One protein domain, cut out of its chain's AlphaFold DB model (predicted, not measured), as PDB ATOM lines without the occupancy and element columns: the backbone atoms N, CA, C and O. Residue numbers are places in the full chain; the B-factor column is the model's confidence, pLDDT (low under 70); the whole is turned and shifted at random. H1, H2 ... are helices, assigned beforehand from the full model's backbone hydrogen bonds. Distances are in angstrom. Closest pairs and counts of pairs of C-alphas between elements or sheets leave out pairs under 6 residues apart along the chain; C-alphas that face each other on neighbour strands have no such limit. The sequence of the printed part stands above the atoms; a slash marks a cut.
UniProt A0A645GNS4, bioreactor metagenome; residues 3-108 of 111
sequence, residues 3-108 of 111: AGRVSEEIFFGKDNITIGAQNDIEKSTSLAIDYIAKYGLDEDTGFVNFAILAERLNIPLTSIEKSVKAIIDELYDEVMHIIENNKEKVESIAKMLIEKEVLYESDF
ATOM      1  N   ALA A   3     274.177 212.465 179.190       95.56
ATOM      2  CA  ALA A   3     273.405 211.430 178.496       95.56
ATOM      3  C   ALA A   3     274.020 210.022 178.529       95.56
ATOM      4  O   ALA A   3     273.269 209.057 178.621       95.56
ATOM      5  N   GLY A   4     275.350 209.883 178.491       95.06
ATOM      6  CA  GLY A   4     275.999 208.569 178.568       95.06
ATOM      7  C   GLY A   4     275.726 207.869 179.903       95.06
ATOM      8  O   GLY A   4     275.191 206.764 179.920       95.06
ATOM      9  N   ARG A   5     275.999 208.560 181.019       95.38
ATOM     10  CA  ARG A   5     275.734 208.074 182.387       95.38
ATOM     11  C   ARG A   5     274.253 207.755 182.593       95.38
ATOM     12  O   ARG A   5     273.922 206.702 183.121       95.38
ATOM     13  N   VAL A   6     273.383 208.667 182.163       96.81
ATOM     14  CA  VAL A   6     271.927 208.511 182.274       96.81
ATOM     15  C   VAL A   6     271.432 207.315 181.460       96.81
ATOM     16  O   VAL A   6     270.628 206.526 181.947       96.81
ATOM     17  N   SER A   7     271.948 207.125 180.244       96.56
ATOM     18  CA  SER A   7     271.590 205.965 179.426       96.56
ATOM     19  C   SER A   7     272.032 204.666 180.098       96.56
ATOM     20  O   SER A   7     271.231 203.743 180.213       96.56
ATOM     21  N   GLU A   8     273.265 204.588 180.606       95.62
ATOM     22  CA  GLU A   8     273.716 203.405 181.350       95.62
ATOM     23  C   GLU A   8     272.796 203.092 182.537       95.62
ATOM     24  O   GLU A   8     272.422 201.940 182.742       95.62
ATOM     25  N   GLU A   9     272.373 204.109 183.284       96.56
ATOM     26  CA  GLU A   9     271.451 203.938 184.404       96.56
ATOM     27  C   GLU A   9     270.076 203.407 183.966       96.56
ATOM     28  O   GLU A   9     269.556 202.476 184.582       96.56
ATOM     29  N   ILE A  10     269.504 203.938 182.882       96.94
ATOM     30  CA  ILE A  10     268.194 203.517 182.356       96.94
ATOM     31  C   ILE A  10     268.222 202.084 181.809       96.94
ATOM     32  O   ILE A  10     267.242 201.344 181.958       96.94
ATOM     33  N   PHE A  11     269.303 201.696 181.130       96.88
ATOM     34  CA  PHE A  11     269.395 200.403 180.443       96.88
ATOM     35  C   PHE A  11     269.995 199.293 181.311       96.88
ATOM     36  O   PHE A  11     269.594 198.137 181.169       96.88
ATOM     37  N   PHE A  12     270.918 199.620 182.217       95.81
ATOM     38  CA  PHE A  12     271.645 198.640 183.031       95.81
ATOM     39  C   PHE A  12     271.349 198.755 184.531       95.81
ATOM     40  O   PHE A  12     271.679 197.841 185.288       95.81
ATOM     41  N   GLY A  13     270.680 199.821 184.975       96.00
ATOM     42  CA  GLY A  13     270.347 200.061 186.377       96.00
ATOM     43  C   GLY A  13     271.465 200.754 187.161       96.00
ATOM     44  O   GLY A  13     272.640 200.722 186.792       96.00
ATOM     45  N   LYS A  14     271.088 201.361 188.296       93.44
ATOM     46  CA  LYS A  14     271.980 202.171 189.149       93.44
ATOM     47  C   LYS A  14     273.215 201.431 189.667       93.44
ATOM     48  O   LYS A  14     274.263 202.047 189.846       93.44
ATOM     49  N   ASP A  15     273.105 200.121 189.869       95.44
ATOM     50  CA  ASP A  15     274.194 199.298 190.401       95.44
ATOM     51  C   ASP A  15     275.255 198.936 189.345       95.44
ATOM     52  O   ASP A  15     276.339 198.476 189.699       95.44
ATOM     53  N   ASN A  16     274.972 199.159 188.054       94.06
ATOM     54  CA  ASN A  16     275.831 198.749 186.935       94.06
ATOM     55  C   ASN A  16     276.427 199.927 186.156       94.06
ATOM     56  O   ASN A  16     276.943 199.744 185.053       94.06
ATOM     57  N   ILE A  17     276.360 201.140 186.702       94.06
ATOM     58  CA  ILE A  17     276.874 202.313 186.004       94.06
ATOM     59  C   ILE A  17     278.408 202.355 186.069       94.06
ATOM     60  O   ILE A  17     279.008 202.156 187.130       94.06
ATOM     61  N   THR A  18     279.060 202.662 184.950       93.38
ATOM     62  CA  THR A  18     280.517 202.585 184.802       93.38
ATOM     63  C   THR A  18     281.221 203.904 185.144       93.38
ATOM     64  O   THR A  18     280.600 204.956 185.322       93.38
ATOM     65  N   ILE A  19     282.555 203.866 185.222       94.12
ATOM     66  CA  ILE A  19     283.399 205.062 185.398       94.12
ATOM     67  C   ILE A  19     283.652 205.825 184.084       94.12
ATOM     68  O   ILE A  19     284.297 206.872 184.103       94.12
ATOM     69  N   GLY A  20     283.158 205.330 182.942       93.69
ATOM     70  CA  GLY A  20     283.450 205.895 181.619       93.69
ATOM     71  C   GLY A  20     282.979 207.342 181.440       93.69
ATOM     72  O   GLY A  20     283.589 208.103 180.695       93.69
ATOM     73  N   ALA A  21     281.955 207.753 182.192       94.44
ATOM     74  CA  ALA A  21     281.414 209.110 182.167       94.44
ATOM     75  C   ALA A  21     282.214 210.135 183.003       94.44
ATOM     76  O   ALA A  21     281.777 211.278 183.129       94.44
ATOM     77  N   GLN A  22     283.366 209.771 183.587       95.12
ATOM     78  CA  GLN A  22     284.146 210.664 184.461       95.12
ATOM     79  C   GLN A  22     284.455 212.019 183.801       95.12
ATOM     80  O   GLN A  22     284.169 213.070 184.370       95.12
ATOM     81  N   ASN A  23     284.998 212.004 182.583       96.50
ATOM     82  CA  ASN A  23     285.359 213.224 181.854       96.50
ATOM     83  C   ASN A  23     284.130 214.092 181.526       96.50
ATOM     84  O   ASN A  23     284.218 215.320 181.520       96.50
ATOM     85  N   ASP A  24     282.977 213.473 181.265       96.56
ATOM     86  CA  ASP A  24     281.727 214.203 181.051       96.56
ATOM     87  C   ASP A  24     281.230 214.871 182.335       96.56
ATOM     88  O   ASP A  24     280.775 216.014 182.282       96.56
ATOM     89  N   ILE A  25     281.357 214.202 183.484       95.06
ATOM     90  CA  ILE A  25     281.012 214.757 184.801       95.06
ATOM     91  C   ILE A  25     281.906 215.960 185.123       95.06
ATOM     92  O   ILE A  25     281.393 217.020 185.484       95.06
ATOM     93  N   GLU A  26     283.222 215.830 184.943       96.50
ATOM     94  CA  GLU A  26     284.187 216.911 185.196       96.50
ATOM     95  C   GLU A  26     283.870 218.154 184.356       96.50
ATOM     96  O   GLU A  26     283.754 219.265 184.880       96.50
ATOM     97  N   LYS A  27     283.653 217.971 183.051       96.88
ATOM     98  CA  LYS A  27     283.330 219.076 182.142       96.88
ATOM     99  C   LYS A  27     281.954 219.683 182.413       96.88
ATOM    100  O   LYS A  27     281.840 220.905 182.397       96.88
ATOM    101  N   SER A  28     280.934 218.868 182.693       96.62
ATOM    102  CA  SER A  28     279.591 219.371 183.037       96.62
ATOM    103  C   SER A  28     279.642 220.224 184.302       96.62
ATOM    104  O   SER A  28     279.094 221.322 184.331       96.62
ATOM    105  N   THR A  29     280.380 219.761 185.313       95.69
ATOM    106  CA  THR A  29     280.583 220.493 186.570       95.69
ATOM    107  C   THR A  29     281.310 221.813 186.324       95.69
ATOM    108  O   THR A  29     280.877 222.854 186.811       95.69
ATOM    109  N   SER A  30     282.384 221.803 185.527       95.56
ATOM    110  CA  SER A  30     283.117 223.027 185.185       95.56
ATOM    111  C   SER A  30     282.239 224.043 184.452       95.56
ATOM    112  O   SER A  30     282.328 225.237 184.734       95.56
ATOM    113  N   LEU A  31     281.396 223.593 183.519       95.94
ATOM    114  CA  LEU A  31     280.478 224.471 182.792       95.94
ATOM    115  C   LEU A  31     279.395 225.044 183.709       95.94
ATOM    116  O   LEU A  31     279.103 226.232 183.611       95.94
ATOM    117  N   ALA A  32     278.845 224.240 184.621       94.56
ATOM    118  CA  ALA A  32     277.875 224.708 185.609       94.56
ATOM    119  C   ALA A  32     278.481 225.768 186.544       94.56
ATOM    120  O   ALA A  32     277.865 226.802 186.794       94.56
ATOM    121  N   ILE A  33     279.721 225.565 187.003       93.44
ATOM    122  CA  ILE A  33     280.448 226.570 187.792       93.44
ATOM    123  C   ILE A  33     280.601 227.870 187.000       93.44
ATOM    124  O   ILE A  33     280.347 228.940 187.543       93.44
ATOM    125  N   ASP A  34     280.983 227.805 185.725       93.50
ATOM    126  CA  ASP A  34     281.148 229.000 184.893       93.50
ATOM    127  C   ASP A  34     279.817 229.725 184.655       93.50
ATOM    128  O   ASP A  34     279.742 230.948 184.807       93.50
ATOM    129  N   TYR A  35     278.758 228.969 184.361       92.62
ATOM    130  CA  TYR A  35     277.392 229.464 184.200       92.62
ATOM    131  C   TYR A  35     276.930 230.284 185.410       92.62
ATOM    132  O   TYR A  35     276.428 231.400 185.262       92.62
ATOM    133  N   ILE A  36     277.190 229.772 186.613       91.50
ATOM    134  CA  ILE A  36     276.749 230.383 187.869       91.50
ATOM    135  C   ILE A  36     277.698 231.501 188.309       91.50
ATOM    136  O   ILE A  36     277.273 232.622 188.574       91.50
ATOM    137  N   ALA A  37     278.995 231.212 188.397       90.69
ATOM    138  CA  ALA A  37     279.961 232.074 189.072       90.69
ATOM    139  C   ALA A  37     280.601 233.127 188.171       90.69
ATOM    140  O   ALA A  37     281.040 234.164 188.671       90.69
ATOM    141  N   LYS A  38     280.710 232.868 186.864       90.62
ATOM    142  CA  LYS A  38     281.311 233.820 185.919       90.62
ATOM    143  C   LYS A  38     280.247 234.600 185.164       90.62
ATOM    144  O   LYS A  38     280.417 235.807 184.980       90.62
ATOM    145  N   TYR A  39     279.191 233.921 184.723       90.25
ATOM    146  CA  TYR A  39     278.174 234.522 183.861       90.25
ATOM    147  C   TYR A  39     276.956 235.053 184.621       90.25
ATOM    148  O   TYR A  39     276.259 235.900 184.070       90.25
ATOM    149  N   GLY A  40     276.736 234.634 185.873       85.56
ATOM    150  CA  GLY A  40     275.634 235.153 186.689       85.56
ATOM    151  C   GLY A  40     274.260 234.790 186.122       85.56
ATOM    152  O   GLY A  40     273.342 235.606 186.127       85.56
ATOM    153  N   LEU A  41     274.145 233.598 185.532       83.81
ATOM    154  CA  LEU A  41     272.925 233.130 184.865       83.81
ATOM    155  C   LEU A  41     272.035 232.271 185.779       83.81
ATOM    156  O   LEU A  41     271.128 231.596 185.302       83.81
ATOM    157  N   ASP A  42     272.307 232.301 187.082       83.44
ATOM    158  CA  ASP A  42     271.481 231.701 188.124       83.44
ATOM    159  C   ASP A  42     270.698 232.809 188.841       83.44
ATOM    160  O   ASP A  42     271.234 233.892 189.102       83.44
ATOM    161  N   GLU A  43     269.420 232.566 189.132       77.94
ATOM    162  CA  GLU A  43     268.534 233.592 189.708       77.94
ATOM    163  C   GLU A  43     269.037 234.065 191.080       77.94
ATOM    164  O   GLU A  43     268.926 235.249 191.409       77.94
ATOM    165  N   ASP A  44     269.668 233.161 191.836       74.19
ATOM    166  CA  ASP A  44     270.232 233.438 193.157       74.19
ATOM    167  C   ASP A  44     271.544 234.242 193.098       74.19
ATOM    168  O   ASP A  44     271.877 234.955 194.051       74.19
ATOM    169  N   THR A  45     272.309 234.157 192.001       72.44
ATOM    170  CA  THR A  45     273.584 234.884 191.853       72.44
ATOM    171  C   THR A  45     273.423 236.257 191.210       72.44
ATOM    172  O   THR A  45     274.194 237.176 191.523       72.44
ATOM    173  N   GLY A  46     272.418 236.428 190.348       76.06
ATOM    174  CA  GLY A  46     272.176 237.668 189.614       76.06
ATOM    175  C   GLY A  46     273.406 238.133 188.821       76.06
ATOM    176  O   GLY A  46     274.230 237.344 188.380       76.06
ATOM    177  N   PHE A  47     273.590 239.447 188.666       81.00
ATOM    178  CA  PHE A  47     274.663 240.017 187.828       81.00
ATOM    179  C   PHE A  47     276.053 240.085 188.497       81.00
ATOM    180  O   PHE A  47     276.886 240.912 188.112       81.00
ATOM    181  N   VAL A  48     276.321 239.267 189.521       84.62
ATOM    182  CA  VAL A  48     277.608 239.259 190.235       84.62
ATOM    183  C   VAL A  48     278.510 238.155 189.695       84.62
ATOM    184  O   VAL A  48     278.194 236.973 189.768       84.62
ATOM    185  N   ASN A  49     279.700 238.533 189.227       89.75
ATOM    186  CA  ASN A  49     280.752 237.570 188.917       89.75
ATOM    187  C   ASN A  49     281.441 237.125 190.219       89.75
ATOM    188  O   ASN A  49     282.374 237.772 190.712       89.75
ATOM    189  N   PHE A  50     280.958 236.025 190.791       88.44
ATOM    190  CA  PHE A  50     281.495 235.437 192.014       88.44
ATOM    191  C   PHE A  50     282.943 234.964 191.872       88.44
ATOM    192  O   PHE A  50     283.666 234.986 192.865       88.44
ATOM    193  N   ALA A  51     283.403 234.596 190.673       87.62
ATOM    194  CA  ALA A  51     284.807 234.239 190.464       87.62
ATOM    195  C   ALA A  51     285.740 235.441 190.718       87.62
ATOM    196  O   ALA A  51     286.712 235.323 191.463       87.62
ATOM    197  N   ILE A  52     285.397 236.618 190.182       91.75
ATOM    198  CA  ILE A  52     286.130 237.869 190.435       91.75
ATOM    199  C   ILE A  52     285.997 238.281 191.901       91.75
ATOM    200  O   ILE A  52     286.975 238.723 192.504       91.75
ATOM    201  N   LEU A  53     284.804 238.161 192.489       89.50
ATOM    202  CA  LEU A  53     284.578 238.511 193.893       89.50
ATOM    203  C   LEU A  53     285.452 237.662 194.829       89.50
ATOM    204  O   LEU A  53     286.120 238.210 195.705       89.50
ATOM    205  N   ALA A  54     285.471 236.346 194.606       89.69
ATOM    206  CA  ALA A  54     286.270 235.389 195.359       89.69
ATOM    207  C   ALA A  54     287.765 235.712 195.271       89.69
ATOM    208  O   ALA A  54     288.439 235.814 196.294       89.69
ATOM    209  N   GLU A  55     288.263 235.969 194.059       91.94
ATOM    210  CA  GLU A  55     289.652 236.362 193.820       91.94
ATOM    211  C   GLU A  55     290.005 237.689 194.514       91.94
ATOM    212  O   GLU A  55     290.989 237.773 195.248       91.94
ATOM    213  N   ARG A  56     289.188 238.735 194.329       93.50
ATOM    214  CA  ARG A  56     289.455 240.090 194.848       93.50
ATOM    215  C   ARG A  56     289.397 240.176 196.365       93.50
ATOM    216  O   ARG A  56     290.137 240.966 196.948       93.50
ATOM    217  N   LEU A  57     288.509 239.410 196.990       91.75
ATOM    218  CA  LEU A  57     288.363 239.356 198.443       91.75
ATOM    219  C   LEU A  57     289.212 238.250 199.082       91.75
ATOM    220  O   LEU A  57     289.247 238.158 200.307       91.75
ATOM    221  N   ASN A  58     289.902 237.434 198.275       91.00
ATOM    222  CA  ASN A  58     290.647 236.255 198.709       91.00
ATOM    223  C   ASN A  58     289.797 235.318 199.592       91.00
ATOM    224  O   ASN A  58     290.231 234.862 200.653       91.00
ATOM    225  N   ILE A  59     288.559 235.069 199.157       86.38
ATOM    226  CA  ILE A  59     287.603 234.168 199.811       86.38
ATOM    227  C   ILE A  59     287.339 232.949 198.921       86.38
ATOM    228  O   ILE A  59     287.383 233.063 197.697       86.38
ATOM    229  N   PRO A  60     287.053 231.774 199.502       83.38
ATOM    230  CA  PRO A  60     286.733 230.596 198.711       83.38
ATOM    231  C   PRO A  60     285.352 230.733 198.052       83.38
ATOM    232  O   PRO A  60     284.431 231.333 198.609       83.38
ATOM    233  N   LEU A  61     285.198 230.127 196.875       81.69
ATOM    234  CA  LEU A  61     283.956 230.108 196.101       81.69
ATOM    235  C   LEU A  61     282.979 229.042 196.639       81.69
ATOM    236  O   LEU A  61     282.604 228.114 195.933       81.69
ATOM    237  N   THR A  62     282.603 229.135 197.914       78.81
ATOM    238  CA  THR A  62     281.758 228.129 198.596       78.81
ATOM    239  C   THR A  62     280.264 228.426 198.515       78.81
ATOM    240  O   THR A  62     279.445 227.571 198.835       78.81
ATOM    241  N   SER A  63     279.869 229.624 198.075       79.69
ATOM    242  CA  SER A  63     278.458 230.028 198.046       79.69
ATOM    243  C   SER A  63     277.650 229.423 196.895       79.69
ATOM    244  O   SER A  63     276.434 229.573 196.893       79.69
ATOM    245  N   ILE A  64     278.292 228.750 195.933       86.88
ATOM    246  CA  ILE A  64     277.642 228.292 194.690       86.88
ATOM    247  C   ILE A  64     277.383 226.784 194.634       86.88
ATOM    248  O   ILE A  64     276.764 226.313 193.689       86.88
ATOM    249  N   GLU A  65     277.867 226.004 195.606       89.19
ATOM    250  CA  GLU A  65     277.811 224.532 195.558       89.19
ATOM    251  C   GLU A  65     276.376 224.014 195.397       89.19
ATOM    252  O   GLU A  65     276.124 223.090 194.624       89.19
ATOM    253  N   LYS A  66     275.425 224.645 196.097       90.75
ATOM    254  CA  LYS A  66     274.001 224.304 196.009       90.75
ATOM    255  C   LYS A  66     273.421 224.621 194.635       90.75
ATOM    256  O   LYS A  66     272.750 223.756 194.087       90.75
ATOM    257  N   SER A  67     273.717 225.793 194.075       91.25
ATOM    258  CA  SER A  67     273.273 226.171 192.728       91.25
ATOM    259  C   SER A  67     273.861 225.241 191.667       91.25
ATOM    260  O   SER A  67     273.145 224.761 190.796       91.25
ATOM    261  N   VAL A  68     275.156 224.905 191.776       93.31
ATOM    262  CA  VAL A  68     275.830 223.969 190.857       93.31
ATOM    263  C   VAL A  68     275.179 222.593 190.932       93.31
ATOM    264  O   VAL A  68     274.940 221.965 189.904       93.31
ATOM    265  N   LYS A  69     274.865 222.117 192.139       94.19
ATOM    266  CA  LYS A  69     274.146 220.857 192.300       94.19
ATOM    267  C   LYS A  69     272.732 220.930 191.719       94.19
ATOM    268  O   LYS A  69     272.349 220.009 191.011       94.19
ATOM    269  N   ALA A  70     271.994 222.006 191.983       93.75
ATOM    270  CA  ALA A  70     270.621 222.173 191.519       93.75
ATOM    271  C   ALA A  70     270.521 222.130 189.988       93.75
ATOM    272  O   ALA A  70     269.734 221.349 189.466       93.75
ATOM    273  N   ILE A  71     271.372 222.874 189.272       94.50
ATOM    274  CA  ILE A  71     271.346 222.875 187.800       94.50
ATOM    275  C   ILE A  71     271.768 221.522 187.210       94.50
ATOM    276  O   ILE A  71     271.226 221.084 186.201       94.50
ATOM    277  N   ILE A  72     272.726 220.825 187.831       96.38
ATOM    278  CA  ILE A  72     273.131 219.488 187.375       96.38
ATOM    279  C   ILE A  72     272.022 218.460 187.629       96.38
ATOM    280  O   ILE A  72     271.799 217.609 186.769       96.38
ATOM    281  N   ASP A  73     271.337 218.536 188.773       96.44
ATOM    282  CA  ASP A  73     270.205 217.664 189.101       96.44
ATOM    283  C   ASP A  73     269.027 217.923 188.133       96.44
ATOM    284  O   ASP A  73     268.467 216.971 187.595       96.44
ATOM    285  N   GLU A  74     268.721 219.185 187.810       95.88
ATOM    286  CA  GLU A  74     267.702 219.555 186.811       95.88
ATOM    287  C   GLU A  74     268.031 219.000 185.418       95.88
ATOM    288  O   GLU A  74     267.198 218.349 184.784       95.88
ATOM    289  N   LEU A  75     269.270 219.189 184.952       96.38
ATOM    290  CA  LEU A  75     269.723 218.648 183.669       96.38
ATOM    291  C   LEU A  75     269.716 217.116 183.658       96.38
ATOM    292  O   LEU A  75     269.467 216.507 182.619       96.38
ATOM    293  N   TYR A  76     270.019 216.474 184.787       97.00
ATOM    294  CA  TYR A  76     269.913 215.024 184.917       97.00
ATOM    295  C   TYR A  76     268.463 214.565 184.736       97.00
ATOM    296  O   TYR A  76     268.230 213.652 183.944       97.00
ATOM    297  N   ASP A  77     267.503 215.217 185.394       97.75
ATOM    298  CA  ASP A  77     266.079 214.883 185.291       97.75
ATOM    299  C   ASP A  77     265.543 215.106 183.867       97.75
ATOM    300  O   ASP A  77     264.833 214.255 183.319       97.75
ATOM    301  N   GLU A  78     265.935 216.203 183.217       98.00
ATOM    302  CA  GLU A  78     265.573 216.478 181.823       98.00
ATOM    303  C   GLU A  78     266.132 215.403 180.881       98.00
ATOM    304  O   GLU A  78     265.416 214.855 180.037       98.00
ATOM    305  N   VAL A  79     267.407 215.048 181.041       97.88
ATOM    306  CA  VAL A  79     268.050 214.019 180.218       97.88
ATOM    307  C   VAL A  79     267.435 212.645 180.480       97.88
ATOM    308  O   VAL A  79     267.214 211.908 179.519       97.88
ATOM    309  N   MET A  80     267.110 212.304 181.732       97.69
ATOM    310  CA  MET A  80     266.359 211.089 182.072       97.69
ATOM    311  C   MET A  80     265.056 211.037 181.277       97.69
ATOM    312  O   MET A  80     264.808 210.061 180.569       97.69
ATOM    313  N   HIS A  81     264.275 212.118 181.303       98.19
ATOM    314  CA  HIS A  81     263.016 212.198 180.570       98.19
ATOM    315  C   HIS A  81     263.204 212.053 179.052       98.19
ATOM    316  O   HIS A  81     262.473 211.304 178.399       98.19
ATOM    317  N   ILE A  82     264.206 212.724 178.474       98.19
ATOM    318  CA  ILE A  82     264.512 212.641 177.038       98.19
ATOM    319  C   ILE A  82     264.880 211.209 176.639       98.19
ATOM    320  O   ILE A  82     264.358 210.709 175.638       98.19
ATOM    321  N   ILE A  83     265.765 210.547 177.388       97.56
ATOM    322  CA  ILE A  83     266.202 209.183 177.067       97.56
ATOM    323  C   ILE A  83     265.061 208.185 177.264       97.56
ATOM    324  O   ILE A  83     264.861 207.336 176.397       97.56
ATOM    325  N   GLU A  84     264.274 208.291 178.337       97.06
ATOM    326  CA  GLU A  84     263.126 207.405 178.561       97.06
ATOM    327  C   GLU A  84     262.071 207.527 177.454       97.06
ATOM    328  O   GLU A  84     261.633 206.511 176.910       97.06
ATOM    329  N   ASN A  85     261.726 208.749 177.039       97.94
ATOM    330  CA  ASN A  85     260.771 208.977 175.949       97.94
ATOM    331  C   ASN A  85     261.264 208.454 174.592       97.94
ATOM    332  O   ASN A  85     260.462 208.198 173.696       97.94
ATOM    333  N   ASN A  86     262.580 208.306 174.426       96.31
ATOM    334  CA  ASN A  86     263.206 207.826 173.196       96.31
ATOM    335  C   ASN A  86     263.855 206.446 173.370       96.31
ATOM    336  O   ASN A  86     264.689 206.053 172.552       96.31
ATOM    337  N   LYS A  87     263.473 205.692 174.409       96.12
ATOM    338  CA  LYS A  87     264.149 204.453 174.817       96.12
ATOM    339  C   LYS A  87     264.279 203.437 173.681       96.12
ATOM    340  O   LYS A  87     265.362 202.904 173.461       96.12
ATOM    341  N   GLU A  88     263.209 203.232 172.912       95.50
ATOM    342  CA  GLU A  88     263.207 202.317 171.761       95.50
ATOM    343  C   GLU A  88     264.185 202.757 170.659       95.50
ATOM    344  O   GLU A  88     264.892 201.928 170.084       95.50
ATOM    345  N   LYS A  89     264.273 204.068 170.391       95.12
ATOM    346  CA  LYS A  89     265.207 204.618 169.399       95.12
ATOM    347  C   LYS A  89     266.649 204.426 169.852       95.12
ATOM    348  O   LYS A  89     267.470 203.959 169.070       95.12
ATOM    349  N   VAL A  90     266.945 204.731 171.117       95.75
ATOM    350  CA  VAL A  90     268.286 204.554 171.694       95.75
ATOM    351  C   VAL A  90     268.713 203.087 171.629       95.75
ATOM    352  O   VAL A  90     269.826 202.796 171.194       95.75
ATOM    353  N   GLU A  91     267.822 202.152 171.973       95.56
ATOM    354  CA  GLU A  91     268.108 200.717 171.879       95.56
ATOM    355  C   GLU A  91     268.351 200.268 170.429       95.56
ATOM    356  O   GLU A  91     269.275 199.499 170.154       95.56
ATOM    357  N   SER A  92     267.547 200.753 169.482       95.00
ATOM    358  CA  SER A  92     267.703 200.424 168.065       95.00
ATOM    359  C   SER A  92     269.012 200.966 167.482       95.00
ATOM    360  O   SER A  92     269.718 200.230 166.789       95.00
ATOM    361  N   ILE A  93     269.385 202.203 167.820       95.00
ATOM    362  CA  ILE A  93     270.670 202.804 167.438       95.00
ATOM    363  C   ILE A  93     271.831 201.996 168.028       95.00
ATOM    364  O   ILE A  93     272.781 201.684 167.312       95.00
ATOM    365  N   ALA A  94     271.748 201.600 169.303       95.06
ATOM    366  CA  ALA A  94     272.783 200.796 169.950       95.06
ATOM    367  C   ALA A  94     272.978 199.437 169.255       95.06
ATOM    368  O   ALA A  94     274.112 199.042 168.991       95.06
ATOM    369  N   LYS A  95     271.888 198.748 168.891       95.19
ATOM    370  CA  LYS A  95     271.949 197.493 168.116       95.19
ATOM    371  C   LYS A  95     272.606 197.702 166.754       95.19
ATOM    372  O   LYS A  95     273.484 196.931 166.382       95.19
ATOM    373  N   MET A  96     272.233 198.765 166.043       95.19
ATOM    374  CA  MET A  96     272.829 199.080 164.745       95.19
ATOM    375  C   MET A  96     274.329 199.379 164.860       95.19
ATOM    376  O   MET A  96     275.110 198.943 164.016       95.19
ATOM    377  N   LEU A  97     274.745 200.088 165.912       95.94
ATOM    378  CA  LEU A  97     276.151 200.392 166.169       95.94
ATOM    379  C   LEU A  97     276.965 199.127 166.478       95.94
ATOM    380  O   LEU A  97     278.105 199.033 166.040       95.94
ATOM    381  N   ILE A  98     276.387 198.140 167.172       96.50
ATOM    382  CA  ILE A  98     277.036 196.835 167.399       96.50
ATOM    383  C   ILE A  98     277.293 196.108 166.071       96.50
ATOM    384  O   ILE A  98     278.331 195.472 165.918       96.50
ATOM    385  N   GLU A  99     276.372 196.200 165.109       95.31
ATOM    386  CA  GLU A  99     276.516 195.548 163.800       95.31
ATOM    387  C   GLU A  99     277.485 196.279 162.862       95.31
ATOM    388  O   GLU A  99     278.224 195.634 162.117       95.31
ATOM    389  N   LYS A 100     277.459 197.617 162.860       95.38
ATOM    390  CA  LYS A 100     278.203 198.445 161.895       95.38
ATOM    391  C   LYS A 100     279.527 198.996 162.419       95.38
ATOM    392  O   LYS A 100     280.313 199.484 161.612       95.38
ATOM    393  N   GLU A 101     279.744 198.983 163.732       95.31
ATOM    394  CA  GLU A 101     280.840 199.633 164.479       95.31
ATOM    395  C   GLU A 101     280.895 201.169 164.368       95.31
ATOM    396  O   GLU A 101     281.295 201.846 165.316       95.31
ATOM    397  N   VAL A 102     280.472 201.739 163.238       95.31
ATOM    398  CA  VAL A 102     280.422 203.176 162.963       95.31
ATOM    399  C   VAL A 102     279.082 203.518 162.321       95.31
ATOM    400  O   VAL A 102     278.642 202.849 161.387       95.31
ATOM    401  N   LEU A 103     278.450 204.586 162.806       93.38
ATOM    402  CA  LEU A 103     277.233 205.153 162.230       93.38
ATOM    403  C   LEU A 103     277.525 206.529 161.639       93.38
ATOM    404  O   LEU A 103     278.251 207.333 162.229       93.38
ATOM    405  N   TYR A 104     276.922 206.805 160.493       94.31
ATOM    406  CA  TYR A 104     276.928 208.103 159.832       94.31
ATOM    407  C   TYR A 104     275.554 208.758 159.960       94.31
ATOM    408  O   TYR A 104     274.558 208.094 160.223       94.31
ATOM    409  N   GLU A 105     275.474 210.065 159.708       92.38
ATOM    410  CA  GLU A 105     274.207 210.813 159.732       92.38
ATOM    411  C   GLU A 105     273.114 210.149 158.877       92.38
ATOM    412  O   GLU A 105     271.963 210.045 159.294       92.38
ATOM    413  N   SER A 106     273.485 209.596 157.717       92.25
ATOM    414  CA  SER A 106     272.556 208.899 156.824       92.25
ATOM    415  C   SER A 106     271.888 207.670 157.441       92.25
ATOM    416  O   SER A 106     270.794 207.304 157.009       92.25
ATOM    417  N   ASP A 107     272.519 207.030 158.430       89.81
ATOM    418  CA  ASP A 107     271.962 205.870 159.135       89.81
ATOM    419  C   ASP A 107     270.802 206.261 160.064       89.81
ATOM    420  O   ASP A 107     269.990 205.408 160.426       89.81
ATOM    421  N   PHE A 108     270.682 207.549 160.407       87.69
ATOM    422  CA  PHE A 108     269.632 208.059 161.286       87.69
ATOM    423  C   PHE A 108     268.349 208.471 160.552       87.69
ATOM    424  O   PHE A 108     267.330 208.691 161.198       87.69
TER     425      PHE A 108
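This is residues 3 to 108 of the 111 residues of a protein of bioreactor metagenome (UniProt A0A645GNS4). A long helix, H4, makes the spine of an elongated, loose model; H2 packs on its residues 67 to 72 and H1 on residues 76 to 84. H3 lies beyond one end, while H5 turns off at the other and leads to short H6. The printed part has 106 residues with six named helices, H1 to H6 in order, and no named strand: all helix. The radius of gyration of the C-alphas is 18.2 A; the spans are 57 by 32 by 24 A.

Find C-alpha 65 at (277.811, 224.532, 195.558); from there H4, residues 65 to 85, runs 30.3 A to C-alpha 85 at (260.771, 208.977, 175.949). Look next for H2, residues 22 to 37, 22.3 A; H5, 87 to 100, 20.0 A; H1, 3 to 12; H3, 50 to 57; and H6, 105 to 108.

H2 touches H4 at a steep tilt of 55 degrees, opposite ways; their closest C-alphas, Ala 32 and Val 68, are 5.7 A apart. H1 touches H4 at a steep 57 degrees, the same way, closest at C-alphas Val 6 and Met 80, 6.1 A. Every O i to N i+4 pair in H1 to H5 is within hydrogen-bond range; H6 is too short for one.

C-alphas 57 and 99, the farthest apart, are 57.1 A apart. The printed part has no cut, the link H2 to H3 is long, and no printed residue is under pLDDT 70.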